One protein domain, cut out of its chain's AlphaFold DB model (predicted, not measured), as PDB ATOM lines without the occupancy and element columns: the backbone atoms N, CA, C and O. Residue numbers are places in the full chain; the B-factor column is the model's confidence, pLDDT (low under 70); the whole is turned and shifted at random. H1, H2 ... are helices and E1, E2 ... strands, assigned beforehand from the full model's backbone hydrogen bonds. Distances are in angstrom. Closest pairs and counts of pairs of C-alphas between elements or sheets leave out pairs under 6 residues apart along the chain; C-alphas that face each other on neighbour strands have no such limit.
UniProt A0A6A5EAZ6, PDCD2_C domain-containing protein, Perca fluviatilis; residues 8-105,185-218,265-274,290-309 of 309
ATOM      1  N   GLN A   8      36.177 -27.873  28.459       80.94
ATOM      2  CA  GLN A   8      35.294 -28.624  29.348       80.94
ATOM      3  C   GLN A   8      35.607 -30.119  29.218       80.94
ATOM      4  O   GLN A   8      35.459 -30.715  28.144       80.94
ATOM      5  N   THR A   9      36.091 -30.724  30.302       88.25
ATOM      6  CA  THR A   9      36.441 -32.148  30.341       88.25
ATOM      7  C   THR A   9      35.355 -32.915  31.075       88.25
ATOM      8  O   THR A   9      35.156 -32.729  32.271       88.25
ATOM      9  N   LEU A  10      34.679 -33.793  30.341       90.06
ATOM     10  CA  LEU A  10      33.639 -34.675  30.846       90.06
ATOM     11  C   LEU A  10      34.234 -36.053  31.149       90.06
ATOM     12  O   LEU A  10      35.037 -36.589  30.371       90.06
ATOM     13  N   LEU A  11      33.827 -36.629  32.273       91.94
ATOM     14  CA  LEU A  11      34.150 -37.988  32.685       91.94
ATOM     15  C   LEU A  11      32.928 -38.876  32.458       91.94
ATOM     16  O   LEU A  11      31.817 -38.505  32.823       91.94
ATOM     17  N   GLY A  12      33.140 -40.051  31.868       92.56
ATOM     18  CA  GLY A  12      32.142 -41.117  31.859       92.56
ATOM     19  C   GLY A  12      32.411 -42.073  33.014       92.56
ATOM     20  O   GLY A  12      33.536 -42.578  33.134       92.56
ATOM     21  N   LEU A  13      31.399 -42.313  33.841       93.06
ATOM     22  CA  LEU A  13      31.421 -43.267  34.951       93.06
ATOM     23  C   LEU A  13      30.616 -44.510  34.561       93.06
ATOM     24  O   LEU A  13      29.681 -44.411  33.774       93.06
ATOM     25  N   CYS A  14      30.996 -45.683  35.064       93.00
ATOM     26  CA  CYS A  14      30.159 -46.872  34.911       93.00
ATOM     27  C   CYS A  14      29.022 -46.785  35.928       93.00
ATOM     28  O   CYS A  14      29.299 -46.633  37.117       93.00
ATOM     29  N   ASP A  15      27.790 -46.877  35.450       92.12
ATOM     30  CA  ASP A  15      26.572 -46.769  36.251       92.12
ATOM     31  C   ASP A  15      25.862 -48.139  36.327       92.12
ATOM     32  O   ASP A  15      26.483 -49.169  36.046       92.12
ATOM     33  N   GLY A  16      24.584 -48.164  36.712       91.19
ATOM     34  CA  GLY A  16      23.764 -49.367  36.850       91.19
ATOM     35  C   GLY A  16      23.735 -50.288  35.621       91.19
ATOM     36  O   GLY A  16      23.983 -49.882  34.480       91.19
ATOM     37  N   GLU A  17      23.425 -51.563  35.870       93.81
ATOM     38  CA  GLU A  17      23.277 -52.578  34.825       93.81
ATOM     39  C   GLU A  17      22.093 -52.253  33.908       93.81
ATOM     40  O   GLU A  17      21.017 -51.845  34.352       93.81
ATOM     41  N   LEU A  18      22.297 -52.426  32.603       91.06
ATOM     42  CA  LEU A  18      21.274 -52.188  31.593       91.06
ATOM     43  C   LEU A  18      20.506 -53.493  31.360       91.06
ATOM     44  O   LEU A  18      20.821 -54.261  30.452       91.06
ATOM     45  N   ASP A  19      19.507 -53.747  32.207       88.69
ATOM     46  CA  ASP A  19      18.581 -54.875  32.052       88.69
ATOM     47  C   ASP A  19      17.731 -54.676  30.778       88.69
ATOM     48  O   ASP A  19      16.921 -53.741  30.727       88.69
ATOM     49  N   PRO A  20      17.877 -55.531  29.743       83.50
ATOM     50  CA  PRO A  20      17.151 -55.383  28.484       83.50
ATOM     51  C   PRO A  20      15.635 -55.574  28.630       83.50
ATOM     52  O   PRO A  20      14.898 -55.127  27.755       83.50
ATOM     53  N   ASN A  21      15.163 -56.203  29.714       85.94
ATOM     54  CA  ASN A  21      13.733 -56.362  29.989       85.94
ATOM     55  C   ASN A  21      13.114 -55.079  30.562       85.94
ATOM     56  O   ASN A  21      11.932 -54.823  30.358       85.94
ATOM     57  N   ARG A  22      13.912 -54.266  31.270       86.94
ATOM     58  CA  ARG A  22      13.477 -52.993  31.877       86.94
ATOM     59  C   ARG A  22      13.755 -51.788  30.989       86.94
ATOM     60  O   ARG A  22      13.040 -50.794  31.067       86.94
ATOM     61  N   HIS A  23      14.806 -51.837  30.168       86.62
ATOM     62  CA  HIS A  23      15.208 -50.712  29.333       86.62
ATOM     63  C   HIS A  23      15.658 -51.135  27.934       86.62
ATOM     64  O   HIS A  23      16.691 -51.780  27.739       86.62
ATOM     65  N   ARG A  24      14.933 -50.651  26.925       88.12
ATOM     66  CA  ARG A  24      15.295 -50.813  25.516       88.12
ATOM     67  C   ARG A  24      16.324 -49.755  25.102       88.12
ATOM     68  O   ARG A  24      15.960 -48.612  24.823       88.12
ATOM     69  N   SER A  25      17.601 -50.141  25.025       89.81
ATOM     70  CA  SER A  25      18.665 -49.245  24.553       89.81
ATOM     71  C   SER A  25      18.453 -48.781  23.109       89.81
ATOM     72  O   SER A  25      17.846 -49.468  22.287       89.81
ATOM     73  N   SER A  26      18.998 -47.610  22.791       91.00
ATOM     74  CA  SER A  26      19.019 -47.045  21.441       91.00
ATOM     75  C   SER A  26      20.381 -46.419  21.152       91.00
ATOM     76  O   SER A  26      21.204 -46.265  22.051       91.00
ATOM     77  N   PHE A  27      20.608 -45.975  19.915       87.44
ATOM     78  CA  PHE A  27      21.841 -45.278  19.536       87.44
ATOM     79  C   PHE A  27      22.140 -44.045  20.421       87.44
ATOM     80  O   PHE A  27      23.306 -43.723  20.645       87.44
ATOM     81  N   LEU A  28      21.108 -43.390  20.976       89.88
ATOM     82  CA  LEU A  28      21.225 -42.262  21.913       89.88
ATOM     83  C   LEU A  28      21.721 -42.669  23.316       89.88
ATOM     84  O   LEU A  28      22.179 -41.812  24.069       89.88
ATOM     85  N   THR A  29      21.645 -43.952  23.677       92.94
ATOM     86  CA  THR A  29      22.045 -44.466  24.992       92.94
ATOM     87  C   THR A  29      23.570 -44.570  25.092       92.94
ATOM     88  O   THR A  29      24.210 -45.254  24.289       92.94
ATOM     89  N   ASN A  30      24.165 -43.940  26.110       94.44
ATOM     90  CA  ASN A  30      25.568 -44.168  26.468       94.44
ATOM     91  C   ASN A  30      25.679 -45.462  27.283       94.44
ATOM     92  O   ASN A  30      25.076 -45.558  28.353       94.44
ATOM     93  N   LYS A  31      26.447 -46.445  26.797       95.31
ATOM     94  CA  LYS A  31      26.592 -47.742  27.475       95.31
ATOM     95  C   LYS A  31      27.969 -48.379  27.294       95.31
ATOM     96  O   LYS A  31      28.608 -48.241  26.249       95.31
ATOM     97  N   VAL A  32      28.410 -49.110  28.312       95.62
ATOM     98  CA  VAL A  32      29.484 -50.108  28.225       95.62
ATOM     99  C   VAL A  32      28.863 -51.425  27.769       95.62
ATOM    100  O   VAL A  32      27.746 -51.737  28.169       95.62
ATOM    101  N   GLY A  33      29.581 -52.209  26.970       93.81
ATOM    102  CA  GLY A  33      29.183 -53.566  26.602       93.81
ATOM    103  C   GLY A  33      27.897 -53.660  25.778       93.81
ATOM    104  O   GLY A  33      27.555 -52.758  25.008       93.81
ATOM    105  N   GLY A  34      27.226 -54.809  25.885       92.12
ATOM    106  CA  GLY A  34      26.075 -55.177  25.064       92.12
ATOM    107  C   GLY A  34      26.378 -55.223  23.562       92.12
ATOM    108  O   GLY A  34      27.522 -55.087  23.117       92.12
ATOM    109  N   HIS A  35      25.329 -55.386  22.758       92.12
ATOM    110  CA  HIS A  35      25.419 -55.169  21.315       92.12
ATOM    111  C   HIS A  35      25.378 -53.665  20.979       92.12
ATOM    112  O   HIS A  35      24.694 -52.912  21.676       92.12
ATOM    113  N   PRO A  36      26.082 -53.216  19.921       92.12
ATOM    114  CA  PRO A  36      25.999 -51.839  19.439       92.12
ATOM    115  C   PRO A  36      24.610 -51.544  18.859       92.12
ATOM    116  O   PRO A  36      24.106 -52.305  18.029       92.12
ATOM    117  N   ASP A  37      24.026 -50.415  19.258       91.56
ATOM    118  CA  ASP A  37      22.792 -49.883  18.684       91.56
ATOM    119  C   ASP A  37      23.158 -49.014  17.468       91.56
ATOM    120  O   ASP A  37      23.618 -47.877  17.605       91.56
ATOM    121  N   TRP A  38      23.011 -49.560  16.261       88.12
ATOM    122  CA  TRP A  38      23.343 -48.838  15.030       88.12
ATOM    123  C   TRP A  38      22.305 -47.760  14.696       88.12
ATOM    124  O   TRP A  38      21.123 -47.886  15.016       88.12
ATOM    125  N   LEU A  39      22.746 -46.705  14.006       82.62
ATOM    126  CA  LEU A  39      21.835 -45.706  13.446       82.62
ATOM    127  C   LEU A  39      20.952 -46.330  12.348       82.62
ATOM    128  O   LEU A  39      21.456 -47.152  11.574       82.62
ATOM    129  N   PRO A  40      19.682 -45.898  12.212       77.94
ATOM    130  CA  PRO A  40      18.823 -46.311  11.104       77.94
ATOM    131  C   PRO A  40      19.499 -46.088   9.743       77.94
ATOM    132  O   PRO A  40      20.044 -45.015   9.472       77.94
ATOM    133  N   GLY A  41      19.476 -47.115   8.890       75.81
ATOM    134  CA  GLY A  41      20.103 -47.086   7.564       75.81
ATOM    135  C   GLY A  41      21.619 -47.338   7.531       75.81
ATOM    136  O   GLY A  41      22.212 -47.202   6.465       75.81
ATOM    137  N   ILE A  42      22.261 -47.709   8.647       78.25
ATOM    138  CA  ILE A  42      23.648 -48.206   8.651       78.25
ATOM    139  C   ILE A  42      23.646 -49.729   8.828       78.25
ATOM    140  O   ILE A  42      23.194 -50.242   9.850       78.25
ATOM    141  N   SER A  43      24.204 -50.457   7.855       78.31
ATOM    142  CA  SER A  43      24.397 -51.910   7.938       78.31
ATOM    143  C   SER A  43      25.270 -52.292   9.142       78.31
ATOM    144  O   SER A  43      26.268 -51.627   9.435       78.31
ATOM    145  N   ARG A  44      24.921 -53.388   9.830       80.81
ATOM    146  CA  ARG A  44      25.634 -53.859  11.032       80.81
ATOM    147  C   ARG A  44      27.103 -54.139  10.695       80.81
ATOM    148  O   ARG A  44      27.400 -55.052   9.932       80.81
ATOM    149  N   GLN A  45      28.034 -53.383  11.276       82.25
ATOM    150  CA  GLN A  45      29.461 -53.595  11.022       82.25
ATOM    151  C   GLN A  45      30.043 -54.639  11.981       82.25
ATOM    152  O   GLN A  45      29.868 -54.541  13.195       82.25
ATOM    153  N   CYS A  46      30.793 -55.602  11.441       85.88
ATOM    154  CA  CYS A  46      31.578 -56.566  12.216       85.88
ATOM    155  C   CYS A  46      33.082 -56.306  11.992       85.88
ATOM    156  O   CYS A  46      33.704 -56.951  11.141       85.88
ATOM    157  N   PRO A  47      33.684 -55.312  12.679       92.06
ATOM    158  CA  PRO A  47      35.091 -54.994  12.484       92.06
ATOM    159  C   PRO A  47      35.982 -56.131  13.005       92.06
ATOM    160  O   PRO A  47      35.696 -56.761  14.026       92.06
ATOM    161  N   ARG A  48      37.083 -56.396  12.295       94.00
ATOM    162  CA  ARG A  48      38.030 -57.481  12.598       94.00
ATOM    163  C   ARG A  48      39.335 -56.945  13.171       94.00
ATOM    164  O   ARG A  48      39.773 -55.844  12.854       94.00
ATOM    165  N   CYS A  49      39.981 -57.755  14.000       94.25
ATOM    166  CA  CYS A  49      41.290 -57.463  14.562       94.25
ATOM    167  C   CYS A  49      42.364 -57.435  13.471       94.25
ATOM    168  O   CYS A  49      42.610 -58.458  12.830       94.25
ATOM    169  N   GLY A  50      43.073 -56.309  13.339       92.19
ATOM    170  CA  GLY A  50      44.153 -56.137  12.362       92.19
ATOM    171  C   GLY A  50      45.355 -57.068  12.565       92.19
ATOM    172  O   GLY A  50      46.210 -57.151  11.690       92.19
ATOM    173  N   ARG A  51      45.420 -57.787  13.695       93.31
ATOM    174  CA  ARG A  51      46.485 -58.755  13.995       93.31
ATOM    175  C   ARG A  51      46.098 -60.219  13.787       93.31
ATOM    176  O   ARG A  51      46.917 -60.982  13.293       93.31
ATOM    177  N   CYS A  52      44.914 -60.640  14.236       92.94
ATOM    178  CA  CYS A  52      44.513 -62.057  14.215       92.94
ATOM    179  C   CYS A  52      43.285 -62.357  13.345       92.94
ATOM    180  O   CYS A  52      42.839 -63.498  13.325       92.94
ATOM    181  N   GLY A  53      42.688 -61.360  12.681       92.50
ATOM    182  CA  GLY A  53      41.501 -61.526  11.828       92.50
ATOM    183  C   GLY A  53      40.198 -61.883  12.562       92.50
ATOM    184  O   GLY A  53      39.117 -61.793  11.973       92.50
ATOM    185  N   ALA A  54      40.274 -62.247  13.846       92.50
ATOM    186  CA  ALA A  54      39.115 -62.522  14.684       92.50
ATOM    187  C   ALA A  54      38.208 -61.281  14.798       92.50
ATOM    188  O   ALA A  54      38.727 -60.156  14.827       92.50
ATOM    189  N   PRO A  55      36.879 -61.453  14.887       93.19
ATOM    190  CA  PRO A  55      35.960 -60.345  15.125       93.19
ATOM    191  C   PRO A  55      36.272 -59.611  16.435       93.19
ATOM    192  O   PRO A  55      36.797 -60.197  17.389       93.19
ATOM    193  N   LEU A  56      35.958 -58.320  16.487       93.19
ATOM    194  CA  LEU A  56      36.144 -57.500  17.679       93.19
ATOM    195  C   LEU A  56      34.868 -57.461  18.531       93.19
ATOM    196  O   LEU A  56      33.769 -57.287  18.011       93.19
ATOM    197  N   ALA A  57      35.028 -57.553  19.851       93.75
ATOM    198  CA  ALA A  57      33.939 -57.366  20.803       93.75
ATOM    199  C   ALA A  57      33.603 -55.876  20.950       93.75
ATOM    200  O   ALA A  57      34.502 -55.031  20.948       93.75
ATOM    201  N   HIS A  58      32.316 -55.556  21.100       94.81
ATOM    202  CA  HIS A  58      31.856 -54.205  21.419       94.81
ATOM    203  C   HIS A  58      32.205 -53.861  22.873       94.81
ATOM    204  O   HIS A  58      31.983 -54.664  23.778       94.81
ATOM    205  N   VAL A  59      32.784 -52.678  23.089       95.06
ATOM    206  CA  VAL A  59      33.308 -52.247  24.394       95.06
ATOM    207  C   VAL A  59      32.505 -51.082  24.959       95.06
ATOM    208  O   VAL A  59      32.090 -51.149  26.110       95.06
ATOM    209  N   VAL A  60      32.294 -50.022  24.176       95.25
ATOM    210  CA  VAL A  60      31.593 -48.799  24.604       95.25
ATOM    211  C   VAL A  60      30.876 -48.160  23.415       95.25
ATOM    212  O   VAL A  60      31.459 -48.030  22.339       95.25
ATOM    213  N   GLN A  61      29.664 -47.670  23.667       94.69
ATOM    214  CA  GLN A  61      28.880 -46.788  22.810       94.69
ATOM    215  C   GLN A  61      28.719 -45.419  23.489       94.69
ATOM    216  O   GLN A  61      28.302 -45.346  24.645       94.69
ATOM    217  N   VAL A  62      29.042 -44.338  22.771       93.88
ATOM    218  CA  VAL A  62      28.934 -42.954  23.268       93.88
ATOM    219  C   VAL A  62      28.181 -42.074  22.275       93.88
ATOM    220  O   VAL A  62      28.712 -41.739  21.212       93.88
ATOM    221  N   TYR A  63      26.986 -41.627  22.651       92.62
ATOM    222  CA  TYR A  63      26.359 -40.441  22.086       92.62
ATOM    223  C   TYR A  63      27.100 -39.190  22.570       92.62
ATOM    224  O   TYR A  63      27.259 -38.926  23.761       92.62
ATOM    225  N   CYS A  64      27.620 -38.421  21.622       88.88
ATOM    226  CA  CYS A  64      28.488 -37.285  21.893       88.88
ATOM    227  C   CYS A  64      28.243 -36.173  20.860       88.88
ATOM    228  O   CYS A  64      29.121 -35.910  20.027       88.88
ATOM    229  N   PRO A  65      27.052 -35.537  20.886       86.38
ATOM    230  CA  PRO A  65      26.684 -34.499  19.931       86.38
ATOM    231  C   PRO A  65      27.660 -33.318  19.998       86.38
ATOM    232  O   PRO A  65      28.337 -33.087  21.006       86.38
ATOM    233  N   LEU A  66      27.755 -32.589  18.890       81.00
ATOM    234  CA  LEU A  66      28.536 -31.358  18.806       81.00
ATOM    235  C   LEU A  66      27.638 -30.165  19.145       81.00
ATOM    236  O   LEU A  66      26.506 -30.086  18.676       81.00
ATOM    237  N   GLU A  67      28.157 -29.230  19.936       76.06
ATOM    238  CA  GLU A  67      27.493 -27.945  20.178       76.06
ATOM    239  C   GLU A  67      27.300 -27.191  18.850       76.06
ATOM    240  O   GLU A  67      28.188 -27.202  17.995       76.06
ATOM    241  N   ALA A  68      26.126 -26.571  18.676       79.69
ATOM    242  CA  ALA A  68      25.711 -25.855  17.462       79.69
ATOM    243  C   ALA A  68      25.751 -26.679  16.148       79.69
ATOM    244  O   ALA A  68      26.024 -26.140  15.077       79.69
ATOM    245  N   SER A  69      25.464 -27.985  16.211       83.94
ATOM    246  CA  SER A  69      25.439 -28.885  15.048       83.94
ATOM    247  C   SER A  69      24.150 -29.721  15.025       83.94
ATOM    248  O   SER A  69      23.946 -30.479  15.973       83.94
ATOM    249  N   PRO A  70      23.342 -29.710  13.940       86.06
ATOM    250  CA  PRO A  70      22.075 -30.457  13.821       86.06
ATOM    251  C   PRO A  70      22.280 -31.966  13.572       86.06
ATOM    252  O   PRO A  70      21.484 -32.637  12.916       86.06
ATOM    253  N   TYR A  71      23.414 -32.502  14.025       86.88
ATOM    254  CA  TYR A  71      23.840 -33.865  13.755       86.88
ATOM    255  C   TYR A  71      24.068 -34.631  15.052       86.88
ATOM    256  O   TYR A  71      24.961 -34.286  15.838       86.88
ATOM    257  N   HIS A  72      23.363 -35.747  15.211       88.69
ATOM    258  CA  HIS A  72      23.721 -36.735  16.215       88.69
ATOM    259  C   HIS A  72      25.051 -37.389  15.829       88.69
ATOM    260  O   HIS A  72      25.282 -37.750  14.671       88.69
ATOM    261  N   ARG A  73      25.952 -37.536  16.804       88.75
ATOM    262  CA  ARG A  73      27.287 -38.112  16.611       88.75
ATOM    263  C   ARG A  73      27.512 -39.218  17.627       88.75
ATOM    264  O   ARG A  73      27.405 -38.981  18.828       88.75
ATOM    265  N   HIS A  74      27.884 -40.393  17.136       89.75
ATOM    266  CA  HIS A  74      28.056 -41.595  17.946       89.75
ATOM    267  C   HIS A  74      29.432 -42.203  17.713       89.75
ATOM    268  O   HIS A  74      29.961 -42.169  16.598       89.75
ATOM    269  N   LEU A  75      30.014 -42.742  18.778       92.44
ATOM    270  CA  LEU A  75      31.261 -43.494  18.747       92.44
ATOM    271  C   LEU A  75      31.003 -44.897  19.288       92.44
ATOM    272  O   LEU A  75      30.533 -45.034  20.414       92.44
ATOM    273  N   HIS A  76      31.364 -45.914  18.511       93.44
ATOM    274  CA  HIS A  76      31.402 -47.304  18.957       93.44
ATOM    275  C   HIS A  76      32.859 -47.762  19.013       93.44
ATOM    276  O   HIS A  76      33.599 -47.644  18.030       93.44
ATOM    277  N   LEU A  77      33.281 -48.267  20.168       94.88
ATOM    278  CA  LEU A  77      34.626 -48.778  20.403       94.88
ATOM    279  C   LEU A  77      34.587 -50.305  20.405       94.88
ATOM    280  O   LEU A  77      33.809 -50.911  21.140       94.88
ATOM    281  N   PHE A  78      35.472 -50.912  19.621       95.38
ATOM    282  CA  PHE A  78      35.606 -52.355  19.476       95.38
ATOM    283  C   PHE A  78      37.035 -52.802  19.789       95.38
ATOM    284  O   PHE A  78      37.995 -52.127  19.407       95.38
ATOM    285  N   ALA A  79      37.185 -53.953  20.448       94.94
ATOM    286  CA  ALA A  79      38.482 -54.490  20.856       94.94
ATOM    287  C   ALA A  79      38.575 -56.011  20.710       94.94
ATOM    288  O   ALA A  79      37.595 -56.741  20.858       94.94
ATOM    289  N   CYS A  80      39.783 -56.511  20.451       94.44
ATOM    290  CA  CYS A  80      40.015 -57.945  20.350       94.44
ATOM    291  C   CYS A  80      40.017 -58.580  21.754       94.44
ATOM    292  O   CYS A  80      40.831 -58.174  22.591       94.44
ATOM    293  N   PRO A  81      39.178 -59.599  22.029       91.44
ATOM    294  CA  PRO A  81      39.152 -60.256  23.339       91.44
ATOM    295  C   PRO A  81      40.420 -61.084  23.612       91.44
ATOM    296  O   PRO A  81      40.812 -61.258  24.770       91.44
ATOM    297  N   GLY A  82      41.093 -61.561  22.557       90.56
ATOM    298  CA  GLY A  82      42.245 -62.458  22.641       90.56
ATOM    299  C   GLY A  82      43.385 -61.902  23.499       90.56
ATOM    300  O   GLY A  82      43.876 -60.795  23.272       90.56
ATOM    301  N   ALA A  83      43.850 -62.690  24.475       90.69
ATOM    302  CA  ALA A  83      44.853 -62.267  25.455       90.69
ATOM    303  C   ALA A  83      46.134 -61.709  24.808       90.69
ATOM    304  O   ALA A  83      46.596 -60.639  25.200       90.69
ATOM    305  N   ALA A  84      46.638 -62.369  23.760       91.62
ATOM    306  CA  ALA A  84      47.822 -61.935  23.019       91.62
ATOM    307  C   ALA A  84      47.653 -60.565  22.329       91.62
ATOM    308  O   ALA A  84      48.647 -59.886  22.074       91.62
ATOM    309  N   CYS A  85      46.423 -60.169  21.992       92.31
ATOM    310  CA  CYS A  85      46.087 -58.929  21.285       92.31
ATOM    311  C   CYS A  85      45.856 -57.734  22.230       92.31
ATOM    312  O   CYS A  85      45.784 -56.592  21.777       92.31
ATOM    313  N   SER A  86      45.779 -57.982  23.540       86.69
ATOM    314  CA  SER A  86      45.539 -56.974  24.575       86.69
ATOM    315  C   SER A  86      46.561 -55.831  24.562       86.69
ATOM    316  O   SER A  86      47.766 -56.053  24.482       86.69
ATOM    317  N   GLY A  87      46.082 -54.596  24.741       79.75
ATOM    318  CA  GLY A  87      46.919 -53.409  24.969       79.75
ATOM    319  C   GLY A  87      47.667 -52.867  23.744       79.75
ATOM    320  O   GLY A  87      48.412 -51.896  23.887       79.75
ATOM    321  N   ARG A  88      47.476 -53.457  22.557       88.88
ATOM    322  CA  ARG A  88      48.003 -52.949  21.281       88.88
ATOM    323  C   ARG A  88      46.925 -52.171  20.524       88.88
ATOM    324  O   ARG A  88      45.769 -52.575  20.543       88.88
ATOM    325  N   SER A  89      47.288 -51.088  19.837       89.31
ATOM    326  CA  SER A  89      46.334 -50.222  19.119       89.31
ATOM    327  C   SER A  89      45.785 -50.814  17.814       89.31
ATOM    328  O   SER A  89      44.691 -50.449  17.410       89.31
ATOM    329  N   ASP A  90      46.509 -51.737  17.176       90.62
ATOM    330  CA  ASP A  90      46.086 -52.477  15.970       90.62
ATOM    331  C   ASP A  90      44.973 -53.510  16.238       90.62
ATOM    332  O   ASP A  90      44.350 -54.040  15.319       90.62
ATOM    333  N   CYS A  91      44.703 -53.777  17.515       94.75
ATOM    334  CA  CYS A  91      43.656 -54.675  17.990       94.75
ATOM    335  C   CYS A  91      42.374 -53.932  18.414       94.75
ATOM    336  O   CYS A  91      41.523 -54.526  19.081       94.75
ATOM    337  N   TRP A  92      42.269 -52.640  18.077       94.75
ATOM    338  CA  TRP A  92      41.139 -51.756  18.374       94.75
ATOM    339  C   TRP A  92      40.586 -51.145  17.095       94.75
ATOM    340  O   TRP A  92      41.320 -50.847  16.156       94.75
ATOM    341  N   THR A  93      39.282 -50.908  17.067       94.88
ATOM    342  CA  THR A  93      38.625 -50.140  16.007       94.88
ATOM    343  C   THR A  93      37.627 -49.189  16.643       94.88
ATOM    344  O   THR A  93      36.879 -49.573  17.538       94.88
ATOM    345  N   VAL A  94      37.630 -47.935  16.192       94.00
ATOM    346  CA  VAL A  94      36.653 -46.929  16.610       94.00
ATOM    347  C   VAL A  94      35.849 -46.544  15.382       94.00
ATOM    348  O   VAL A  94      36.402 -46.000  14.429       94.00
ATOM    349  N   LEU A  95      34.554 -46.835  15.408       93.25
ATOM    350  CA  LEU A  95      33.627 -46.424  14.365       93.25
ATOM    351  C   LEU A  95      32.930 -45.144  14.819       93.25
ATOM    352  O   LEU A  95      32.343 -45.096  15.901       93.25
ATOM    353  N   ARG A  96      33.025 -44.096  13.997       91.69
ATOM    354  CA  ARG A  96      32.292 -42.843  14.178       91.69
ATOM    355  C   ARG A  96      31.148 -42.803  13.181       91.69
ATOM    356  O   ARG A  96      31.394 -42.817  11.979       91.69
ATOM    357  N   SER A  97      29.940 -42.631  13.694       89.19
ATOM    358  CA  SER A  97      28.737 -42.431  12.893       89.19
ATOM    359  C   SER A  97      28.180 -41.028  13.131       89.19
ATOM    360  O   SER A  97      28.335 -40.458  14.217       89.19
ATOM    361  N   GLN A  98      27.557 -40.451  12.106       89.38
ATOM    362  CA  GLN A  98      26.926 -39.135  12.170       89.38
ATOM    363  C   GLN A  98      25.683 -39.120  11.274       89.38
ATOM    364  O   GLN A  98      25.776 -39.492  10.106       89.38
ATOM    365  N   CYS A  99      24.541 -38.685  11.804       86.12
ATOM    366  CA  CYS A  99      23.296 -38.500  11.053       86.12
ATOM    367  C   CYS A  99      22.661 -37.151  11.400       86.12
ATOM    368  O   CYS A  99      22.951 -36.582  12.450       86.12
ATOM    369  N   LEU A 100      21.834 -36.622  10.496       86.44
ATOM    370  CA  LEU A 100      21.041 -35.417  10.738       86.44
ATOM    371  C   LEU A 100      19.874 -35.755  11.679       86.44
ATOM    372  O   LEU A 100      19.246 -36.799  11.500       86.44
ATOM    373  N   GLU A 101      19.582 -34.876  12.634       78.69
ATOM    374  CA  GLU A 101      18.536 -35.052  13.652       78.69
ATOM    375  C   GLU A 101      17.157 -35.362  13.046       78.69
ATOM    376  O   GLU A 101      16.523 -36.356  13.408       78.69
ATOM    377  N   GLU A 102      16.766 -34.624  12.006       69.50
ATOM    378  CA  GLU A 102      15.519 -34.814  11.249       69.50
ATOM    379  C   GLU A 102      15.334 -36.247  10.717       69.50
ATOM    380  O   GLU A 102      14.229 -36.785  10.741       69.50
ATOM    381  N   ARG A 103      16.420 -36.927  10.304       63.03
ATOM    382  CA  ARG A 103      16.362 -38.320   9.808       63.03
ATOM    383  C   ARG A 103      16.111 -39.349  10.913       63.03
ATOM    384  O   ARG A 103      15.963 -40.529  10.610       63.03
ATOM    385  N   THR A 104      16.100 -38.929  12.176       58.41
ATOM    386  CA  THR A 104      15.784 -39.779  13.334       58.41
ATOM    387  C   THR A 104      14.448 -39.427  13.995       58.41
ATOM    388  O   THR A 104      13.972 -40.181  14.842       58.41
ATOM    389  N   ALA A 105      13.806 -38.335  13.563       53.94
ATOM    390  CA  ALA A 105      12.532 -37.855  14.096       53.94
ATOM    391  C   ALA A 105      11.310 -38.697  13.671       53.94
ATOM    392  O   ALA A 105      10.210 -38.463  14.162       53.94
ATOM    393  N   PRO A 185      32.394 -62.626  22.255       88.94
ATOM    394  CA  PRO A 185      31.953 -62.440  23.628       88.94
ATOM    395  C   PRO A 185      31.286 -61.071  23.787       88.94
ATOM    396  O   PRO A 185      31.897 -60.030  23.531       88.94
ATOM    397  N   VAL A 186      30.031 -61.087  24.230       91.19
ATOM    398  CA  VAL A 186      29.264 -59.890  24.577       91.19
ATOM    399  C   VAL A 186      29.559 -59.551  26.036       91.19
ATOM    400  O   VAL A 186      29.385 -60.381  26.924       91.19
ATOM    401  N   LEU A 187      30.043 -58.337  26.291       91.56
ATOM    402  CA  LEU A 187      30.241 -57.842  27.654       91.56
ATOM    403  C   LEU A 187      28.879 -57.503  28.278       91.56
ATOM    404  O   LEU A 187      28.022 -56.957  27.578       91.56
ATOM    405  N   ARG A 188      28.692 -57.770  29.580       93.25
ATOM    406  CA  ARG A 188      27.481 -57.344  30.309       93.25
ATOM    407  C   ARG A 188      27.280 -55.826  30.145       93.25
ATOM    408  O   ARG A 188      28.274 -55.095  30.232       93.25
ATOM    409  N   PRO A 189      26.060 -55.357  29.835       94.75
ATOM    410  CA  PRO A 189      25.827 -53.962  29.506       94.75
ATOM    411  C   PRO A 189      25.593 -53.107  30.759       94.75
ATOM    412  O   PRO A 189      24.840 -53.485  31.647       94.75
ATOM    413  N   PHE A 190      26.198 -51.923  30.804       94.94
ATOM    414  CA  PHE A 190      26.019 -50.953  31.893       94.94
ATOM    415  C   PHE A 190      25.804 -49.561  31.313       94.94
ATOM    416  O   PHE A 190      26.391 -49.230  30.277       94.94
ATOM    417  N   PHE A 191      25.002 -48.731  31.973       95.94
ATOM    418  CA  PHE A 191      24.868 -47.324  31.601       95.94
ATOM    419  C   PHE A 191      26.174 -46.551  31.845       95.94
ATOM    420  O   PHE A 191      27.048 -46.970  32.609       95.94
ATOM    421  N   ILE A 192      26.312 -45.407  31.171       95.19
ATOM    422  CA  ILE A 192      27.393 -44.449  31.422       95.19
ATOM    423  C   ILE A 192      26.784 -43.111  31.835       95.19
ATOM    424  O   ILE A 192      26.255 -42.387  30.984       95.19
ATOM    425  N   SER A 193      26.908 -42.762  33.114       93.62
ATOM    426  CA  SER A 193      26.645 -41.406  33.600       93.62
ATOM    427  C   SER A 193      27.809 -40.470  33.278       93.62
ATOM    428  O   SER A 193      28.950 -40.892  33.054       93.62
ATOM    429  N   VAL A 194      27.502 -39.176  33.198       91.75
ATOM    430  CA  VAL A 194      28.441 -38.125  32.796       91.75
ATOM    431  C   VAL A 194      28.579 -37.121  33.932       91.75
ATOM    432  O   VAL A 194      27.581 -36.569  34.379       91.75
ATOM    433  N   ALA A 195      29.814 -36.870  34.358       90.56
ATOM    434  CA  ALA A 195      30.165 -35.862  35.359       90.56
ATOM    435  C   ALA A 195      31.209 -34.894  34.786       90.56
ATOM    436  O   ALA A 195      32.007 -35.281  33.923       90.56
ATOM    437  N   GLU A 196      31.248 -33.648  35.256       89.88
ATOM    438  CA  GLU A 196      32.302 -32.713  34.856       89.88
ATOM    439  C   GLU A 196      33.548 -32.879  35.731       89.88
ATOM    440  O   GLU A 196      33.478 -33.164  36.925       89.88
ATOM    441  N   GLU A 197      34.737 -32.719  35.144       87.12
ATOM    442  CA  GLU A 197      35.978 -32.832  35.914       87.12
ATOM    443  C   GLU A 197      36.169 -31.666  36.904       87.12
ATOM    444  O   GLU A 197      36.860 -31.842  37.907       87.12
ATOM    445  N   SER A 198      35.563 -30.500  36.646       84.94
ATOM    446  CA  SER A 198      35.541 -29.346  37.558       84.94
ATOM    447  C   SER A 198      34.950 -29.702  38.916       84.94
ATOM    448  O   SER A 198      35.561 -29.427  39.947       84.94
ATOM    449  N   ASP A 199      33.805 -30.375  38.896       84.06
ATOM    450  CA  ASP A 199      32.952 -30.622  40.059       84.06
ATOM    451  C   ASP A 199      33.643 -31.580  41.042       84.06
ATOM    452  O   ASP A 199      33.488 -31.477  42.254       84.06
ATOM    453  N   LEU A 200      34.496 -32.461  40.509       74.88
ATOM    454  CA  LEU A 200      35.324 -33.406  41.263       74.88
ATOM    455  C   LEU A 200      36.711 -32.850  41.639       74.88
ATOM    456  O   LEU A 200      37.498 -33.541  42.284       74.88
ATOM    457  N   CYS A 201      37.061 -31.644  41.183       61.66
ATOM    458  CA  CYS A 201      38.370 -31.025  41.417       61.66
ATOM    459  C   CYS A 201      38.317 -29.750  42.277       61.66
ATOM    460  O   CYS A 201      39.388 -29.192  42.527       61.66
ATOM    461  N   GLY A 202      37.135 -29.309  42.731       56.38
ATOM    462  CA  GLY A 202      36.929 -28.046  43.462       56.38
ATOM    463  C   GLY A 202      37.916 -27.814  44.613       56.38
ATOM    464  O   GLY A 202      38.655 -26.829  44.596       56.38
ATOM    465  N   GLU A 203      38.065 -28.799  45.509       52.25
ATOM    466  CA  GLU A 203      38.965 -28.744  46.682       52.25
ATOM    467  C   GLU A 203      40.426 -28.388  46.338       52.25
ATOM    468  O   GLU A 203      41.210 -27.896  47.155       52.25
ATOM    469  N   ARG A 204      40.845 -28.671  45.101       52.22
ATOM    470  CA  ARG A 204      42.224 -28.473  44.656       52.22
ATOM    471  C   ARG A 204      42.526 -27.021  44.286       52.22
ATOM    472  O   ARG A 204      43.711 -26.653  44.269       52.22
ATOM    473  N   ASP A 205      41.490 -26.224  44.024       54.28
ATOM    474  CA  ASP A 205      41.567 -24.770  43.913       54.28
ATOM    475  C   ASP A 205      41.491 -24.083  45.289       54.28
ATOM    476  O   ASP A 205      42.233 -23.122  45.515       54.28
ATOM    477  N   ASP A 206      40.738 -24.633  46.247       57.19
ATOM    478  CA  ASP A 206      40.614 -24.088  47.615       57.19
ATOM    479  C   ASP A 206      41.945 -24.091  48.389       57.19
ATOM    480  O   ASP A 206      42.268 -23.169  49.147       57.19
ATOM    481  N   LEU A 207      42.824 -25.058  48.097       64.62
ATOM    482  CA  LEU A 207      44.192 -25.111  48.631       64.62
ATOM    483  C   LEU A 207      45.099 -23.937  48.201       64.62
ATOM    484  O   LEU A 207      46.258 -23.885  48.626       64.62
ATOM    485  N   ARG A 208      44.643 -22.988  47.368       71.00
ATOM    486  CA  ARG A 208      45.404 -21.756  47.090       71.00
ATOM    487  C   ARG A 208      45.583 -20.900  48.343       71.00
ATOM    488  O   ARG A 208      46.706 -20.472  48.598       71.00
ATOM    489  N   HIS A 209      44.527 -20.702  49.135       74.44
ATOM    490  CA  HIS A 209      44.605 -19.882  50.348       74.44
ATOM    491  C   HIS A 209      45.490 -20.547  51.414       74.44
ATOM    492  O   HIS A 209      46.397 -19.909  51.942       74.44
ATOM    493  N   ALA A 210      45.342 -21.860  51.624       79.75
ATOM    494  CA  ALA A 210      46.200 -22.630  52.530       79.75
ATOM    495  C   ALA A 210      47.696 -22.563  52.149       79.75
ATOM    496  O   ALA A 210      48.553 -22.384  53.011       79.75
ATOM    497  N   ARG A 211      48.030 -22.641  50.849       80.38
ATOM    498  CA  ARG A 211      49.416 -22.475  50.362       80.38
ATOM    499  C   ARG A 211      49.948 -21.052  50.521       80.38
ATOM    500  O   ARG A 211      51.158 -20.882  50.639       80.38
ATOM    501  N   GLN A 212      49.079 -20.046  50.473       84.00
ATOM    502  CA  GLN A 212      49.464 -18.662  50.729       84.00
ATOM    503  C   GLN A 212      49.743 -18.447  52.222       84.00
ATOM    504  O   GLN A 212      50.811 -17.945  52.554       84.00
ATOM    505  N   LEU A 213      48.857 -18.919  53.107       86.69
ATOM    506  CA  LEU A 213      49.054 -18.880  54.561       86.69
ATOM    507  C   LEU A 213      50.346 -19.589  54.991       86.69
ATOM    508  O   LEU A 213      51.098 -19.036  55.785       86.69
ATOM    509  N   LEU A 214      50.648 -20.762  54.418       82.31
ATOM    510  CA  LEU A 214      51.921 -21.460  54.643       82.31
ATOM    511  C   LEU A 214      53.130 -20.583  54.286       82.31
ATOM    512  O   LEU A 214      54.022 -20.424  55.110       82.31
ATOM    513  N   ARG A 215      53.131 -19.940  53.113       85.19
ATOM    514  CA  ARG A 215      54.222 -19.041  52.691       85.19
ATOM    515  C   ARG A 215      54.340 -17.788  53.553       85.19
ATOM    516  O   ARG A 215      55.444 -17.318  53.806       85.19
ATOM    517  N   GLU A 216      53.214 -17.226  53.984       87.50
ATOM    518  CA  GLU A 216      53.193 -16.074  54.889       87.50
ATOM    519  C   GLU A 216      53.686 -16.444  56.296       87.50
ATOM    520  O   GLU A 216      54.291 -15.603  56.958       87.50
ATOM    521  N   TYR A 217      53.475 -17.690  56.731       79.56
ATOM    522  CA  TYR A 217      54.013 -18.237  57.976       79.56
ATOM    523  C   TYR A 217      55.522 -18.516  57.865       79.56
ATOM    524  O   TYR A 217      56.296 -17.965  58.644       79.56
ATOM    525  N   GLU A 218      55.959 -19.244  56.830       85.94
ATOM    526  CA  GLU A 218      57.375 -19.487  56.490       85.94
ATOM    527  C   GLU A 218      58.178 -18.173  56.419       85.94
ATOM    528  O   GLU A 218      59.271 -18.063  56.976       85.94
ATOM    529  N   GLN A 265      36.271 -43.610  36.911       91.38
ATOM    530  CA  GLN A 265      36.065 -43.206  35.522       91.38
ATOM    531  C   GLN A 265      36.505 -44.278  34.512       91.38
ATOM    532  O   GLN A 265      37.582 -44.870  34.617       91.38
ATOM    533  N   ILE A 266      35.683 -44.466  33.483       91.69
ATOM    534  CA  ILE A 266      35.914 -45.387  32.361       91.69
ATOM    535  C   ILE A 266      36.207 -44.647  31.050       91.69
ATOM    536  O   ILE A 266      36.834 -45.204  30.150       91.69
ATOM    537  N   LEU A 267      35.800 -43.376  30.952       91.00
ATOM    538  CA  LEU A 267      35.972 -42.532  29.773       91.00
ATOM    539  C   LEU A 267      36.369 -41.106  30.179       91.00
ATOM    540  O   LEU A 267      35.911 -40.584  31.191       91.00
ATOM    541  N   ARG A 268      37.187 -40.459  29.344       89.56
ATOM    542  CA  ARG A 268      37.471 -39.017  29.382       89.56
ATOM    543  C   ARG A 268      37.192 -38.421  28.013       89.56
ATOM    544  O   ARG A 268      37.718 -38.923  27.018       89.56
ATOM    545  N   TYR A 269      36.413 -37.348  27.964       86.25
ATOM    546  CA  TYR A 269      36.048 -36.664  26.730       86.25
ATOM    547  C   TYR A 269      36.169 -35.145  26.894       86.25
ATOM    548  O   TYR A 269      35.480 -34.537  27.706       86.25
ATOM    549  N   CYS A 270      37.049 -34.526  26.106       84.81
ATOM    550  CA  CYS A 270      37.236 -33.076  26.093       84.81
ATOM    551  C   CYS A 270      36.363 -32.443  25.004       84.81
ATOM    552  O   CYS A 270      36.493 -32.781  23.822       84.81
ATOM    553  N   ARG A 271      35.505 -31.495  25.389       73.69
ATOM    554  CA  ARG A 271      34.795 -30.618  24.457       73.69
ATOM    555  C   ARG A 271      35.621 -29.357  24.235       73.69
ATOM    556  O   ARG A 271      35.724 -28.500  25.111       73.69
ATOM    557  N   ARG A 272      36.187 -29.218  23.035       67.69
ATOM    558  CA  ARG A 272      36.728 -27.932  22.583       67.69
ATOM    559  C   ARG A 272      35.582 -27.039  22.138       67.69
ATOM    560  O   ARG A 272      35.030 -27.236  21.057       67.69
ATOM    561  N   LYS A 273      35.263 -26.047  22.966       58.88
ATOM    562  CA  LYS A 273      34.417 -24.916  22.584       58.88
ATOM    563  C   LYS A 273      35.205 -24.052  21.604       58.88
ATOM    564  O   LYS A 273      36.007 -23.210  22.006       58.88
ATOM    565  N   ASN A 274      35.028 -24.313  20.310       51.31
ATOM    566  CA  ASN A 274      35.595 -23.474  19.261       51.31
ATOM    567  C   ASN A 274      34.879 -22.118  19.277       51.31
ATOM    568  O   ASN A 274      33.799 -21.975  18.708       51.31
ATOM    569  N   ALA A 290      45.418 -43.714  26.070       32.06
ATOM    570  CA  ALA A 290      46.602 -44.507  26.377       32.06
ATOM    571  C   ALA A 290      46.179 -45.984  26.540       32.06
ATOM    572  O   ALA A 290      45.645 -46.335  27.598       32.06
ATOM    573  N   PRO A 291      46.403 -46.884  25.553       40.00
ATOM    574  CA  PRO A 291      45.645 -48.143  25.465       40.00
ATOM    575  C   PRO A 291      46.037 -49.197  26.509       40.00
ATOM    576  O   PRO A 291      45.495 -50.297  26.518       40.00
ATOM    577  N   ARG A 292      47.032 -48.899  27.353       35.06
ATOM    578  CA  ARG A 292      47.670 -49.861  28.260       35.06
ATOM    579  C   ARG A 292      47.149 -49.756  29.694       35.06
ATOM    580  O   ARG A 292      46.908 -50.784  30.314       35.06
ATOM    581  N   ALA A 293      46.933 -48.542  30.206       35.62
ATOM    582  CA  ALA A 293      46.545 -48.325  31.604       35.62
ATOM    583  C   ALA A 293      45.025 -48.403  31.824       35.62
ATOM    584  O   ALA A 293      44.571 -49.143  32.696       35.62
ATOM    585  N   ALA A 294      44.232 -47.731  30.978       37.16
ATOM    586  CA  ALA A 294      42.769 -47.835  31.011       37.16
ATOM    587  C   ALA A 294      42.301 -49.289  30.814       37.16
ATOM    588  O   ALA A 294      41.355 -49.739  31.455       37.16
ATOM    589  N   LEU A 295      43.026 -50.056  29.991       40.25
ATOM    590  CA  LEU A 295      42.700 -51.450  29.722       40.25
ATOM    591  C   LEU A 295      43.031 -52.399  30.878       40.25
ATOM    592  O   LEU A 295      42.323 -53.385  31.070       40.25
ATOM    593  N   ALA A 296      44.073 -52.101  31.658       34.91
ATOM    594  CA  ALA A 296      44.377 -52.840  32.877       34.91
ATOM    595  C   ALA A 296      43.286 -52.617  33.938       34.91
ATOM    596  O   ALA A 296      42.798 -53.593  34.502       34.91
ATOM    597  N   LEU A 297      42.840 -51.368  34.139       39.38
ATOM    598  CA  LEU A 297      41.735 -51.057  35.058       39.38
ATOM    599  C   LEU A 297      40.413 -51.692  34.607       39.38
ATOM    600  O   LEU A 297      39.760 -52.359  35.408       39.38
ATOM    601  N   ALA A 298      40.045 -51.546  33.329       38.59
ATOM    602  CA  ALA A 298      38.828 -52.144  32.782       38.59
ATOM    603  C   ALA A 298      38.848 -53.678  32.908       38.59
ATOM    604  O   ALA A 298      37.886 -54.264  33.392       38.59
ATOM    605  N   ARG A 299      39.966 -54.344  32.572       41.00
ATOM    606  CA  ARG A 299      40.116 -55.805  32.733       41.00
ATOM    607  C   ARG A 299      40.248 -56.278  34.183       41.00
ATOM    608  O   ARG A 299      40.086 -57.475  34.405       41.00
ATOM    609  N   ALA A 300      40.602 -55.418  35.134       40.59
ATOM    610  CA  ALA A 300      40.598 -55.758  36.557       40.59
ATOM    611  C   ALA A 300      39.173 -55.666  37.120       40.59
ATOM    612  O   ALA A 300      38.672 -56.626  37.693       40.59
ATOM    613  N   ARG A 301      38.475 -54.554  36.852       43.69
ATOM    614  CA  ARG A 301      37.095 -54.324  37.305       43.69
ATOM    615  C   ARG A 301      36.099 -55.302  36.671       43.69
ATOM    616  O   ARG A 301      35.321 -55.910  37.394       43.69
ATOM    617  N   LEU A 302      36.201 -55.553  35.360       40.78
ATOM    618  CA  LEU A 302      35.383 -56.566  34.677       40.78
ATOM    619  C   LEU A 302      35.695 -58.003  35.128       40.78
ATOM    620  O   LEU A 302      34.830 -58.857  34.999       40.78
ATOM    621  N   ARG A 303      36.897 -58.296  35.654       37.53
ATOM    622  CA  ARG A 303      37.191 -59.622  36.227       37.53
ATOM    623  C   ARG A 303      36.636 -59.787  37.637       37.53
ATOM    624  O   ARG A 303      36.071 -60.835  37.905       37.53
ATOM    625  N   ASN A 304      36.700 -58.759  38.482       32.94
ATOM    626  CA  ASN A 304      36.061 -58.809  39.801       32.94
ATOM    627  C   ASN A 304      34.526 -58.924  39.682       32.94
ATOM    628  O   ASN A 304      33.916 -59.700  40.407       32.94
ATOM    629  N   ALA A 305      33.908 -58.253  38.701       35.59
ATOM    630  CA  ALA A 305      32.478 -58.410  38.392       35.59
ATOM    631  C   ALA A 305      32.088 -59.810  37.857       35.59
ATOM    632  O   ALA A 305      30.905 -60.132  37.774       35.59
ATOM    633  N   LEU A 306      33.072 -60.640  37.484       35.88
ATOM    634  CA  LEU A 306      32.897 -62.031  37.051       35.88
ATOM    635  C   LEU A 306      33.327 -63.056  38.117       35.88
ATOM    636  O   LEU A 306      33.186 -64.248  37.870       35.88
ATOM    637  N   SER A 307      33.856 -62.624  39.271       31.75
ATOM    638  CA  SER A 307      34.277 -63.508  40.376       31.75
ATOM    639  C   SER A 307      33.476 -63.317  41.670       31.75
ATOM    640  O   SER A 307      33.860 -63.855  42.704       31.75
ATOM    641  N   CYS A 308      32.400 -62.529  41.629       30.69
ATOM    642  CA  CYS A 308      31.394 -62.408  42.690       30.69
ATOM    643  C   CYS A 308      30.060 -63.019  42.226       30.69
ATOM    644  O   CYS A 308      29.001 -62.400  42.326       30.69
ATOM    645  N   SER A 309      30.137 -64.212  41.639       34.53
ATOM    646  CA  SER A 309      29.020 -65.083  41.255       34.53
ATOM    647  C   SER A 309      29.393 -66.511  41.633       34.53
ATOM    648  O   SER A 309      30.581 -66.843  41.417       34.53
TER     649      SER A 309
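AT A GLANCE: This is residues 8 to 105, 185 to 218, 265 to 274 and 290 to 309 of the 309 residues of the protein "PDCD2_C domain-containing protein" of Perca fluviatilis (UniProt A0A6A5EAZ6). Two small, strongly twisted three-stranded sheets, E2 E3 E4 and E5 E1 E6, make the body, with long loops about them and H3 at the second; an arm, residues 201 to 218 with H2, sticks out and makes the length. The 162 printed residues hold E1 E2 E3 E4 H1 E5 H2 E6 H3 in chain order, class mixed. Both sheets are antiparallel. The whole is loose, radius of gyration of the C-alphas 19.4 A, spanning 66 by 43 by 34 A.

IN THESE COORDINATES: Find E2 at residues 57 to 63, E3 at 71 to 79, 26.3 A, and E4 at 92 to 100, 27.0 A; H1, 101 to 104, follows. E1 runs from C-alpha 8 at (35.294, -28.624, 29.348) to residue 17, 27.4 A; E5 is 190 to 196 and E6 265 to 271. H2, 203 to 218, is 22.8 A long and ends at (57.375, -19.487, 56.490), with a kink of 28 degrees near residue 210. H3 is 293 to 304.

HOW THE PARTS SIT: E2, E3 and E4 form a meander, each the antiparallel neighbour of the one before: look at N 59 and O 77, 2.8 A, then N 78 and O 93, 2.8 A. H1 only grazes this sheet. E2 and E5 are near each other. Beside inner strand E1, find N 11 and O 195, 2.8 A, for E5 and N 10 and O 269, 2.9 A, for E6. H3 only grazes this sheet, with its residues 294 to 298; the closest C-alphas of E6 and H3 are those of Ile 266 and Ala 298, 7.4 A apart. O i to N i+4 pairs are within hydrogen-bond range in 9 of 12 for H2 and 7 of 8 for H3; H1 is too short for one.

THE WHOLE: The cuts, after 105, 218 and 274, span 32.7, 38.2 and 24.8 A between C-alphas. Links E1 to E2 and E3 to E4 are long. Confidence is under 70 at 102 to 105, 201 to 207, 272 to 274 and 290 to 309.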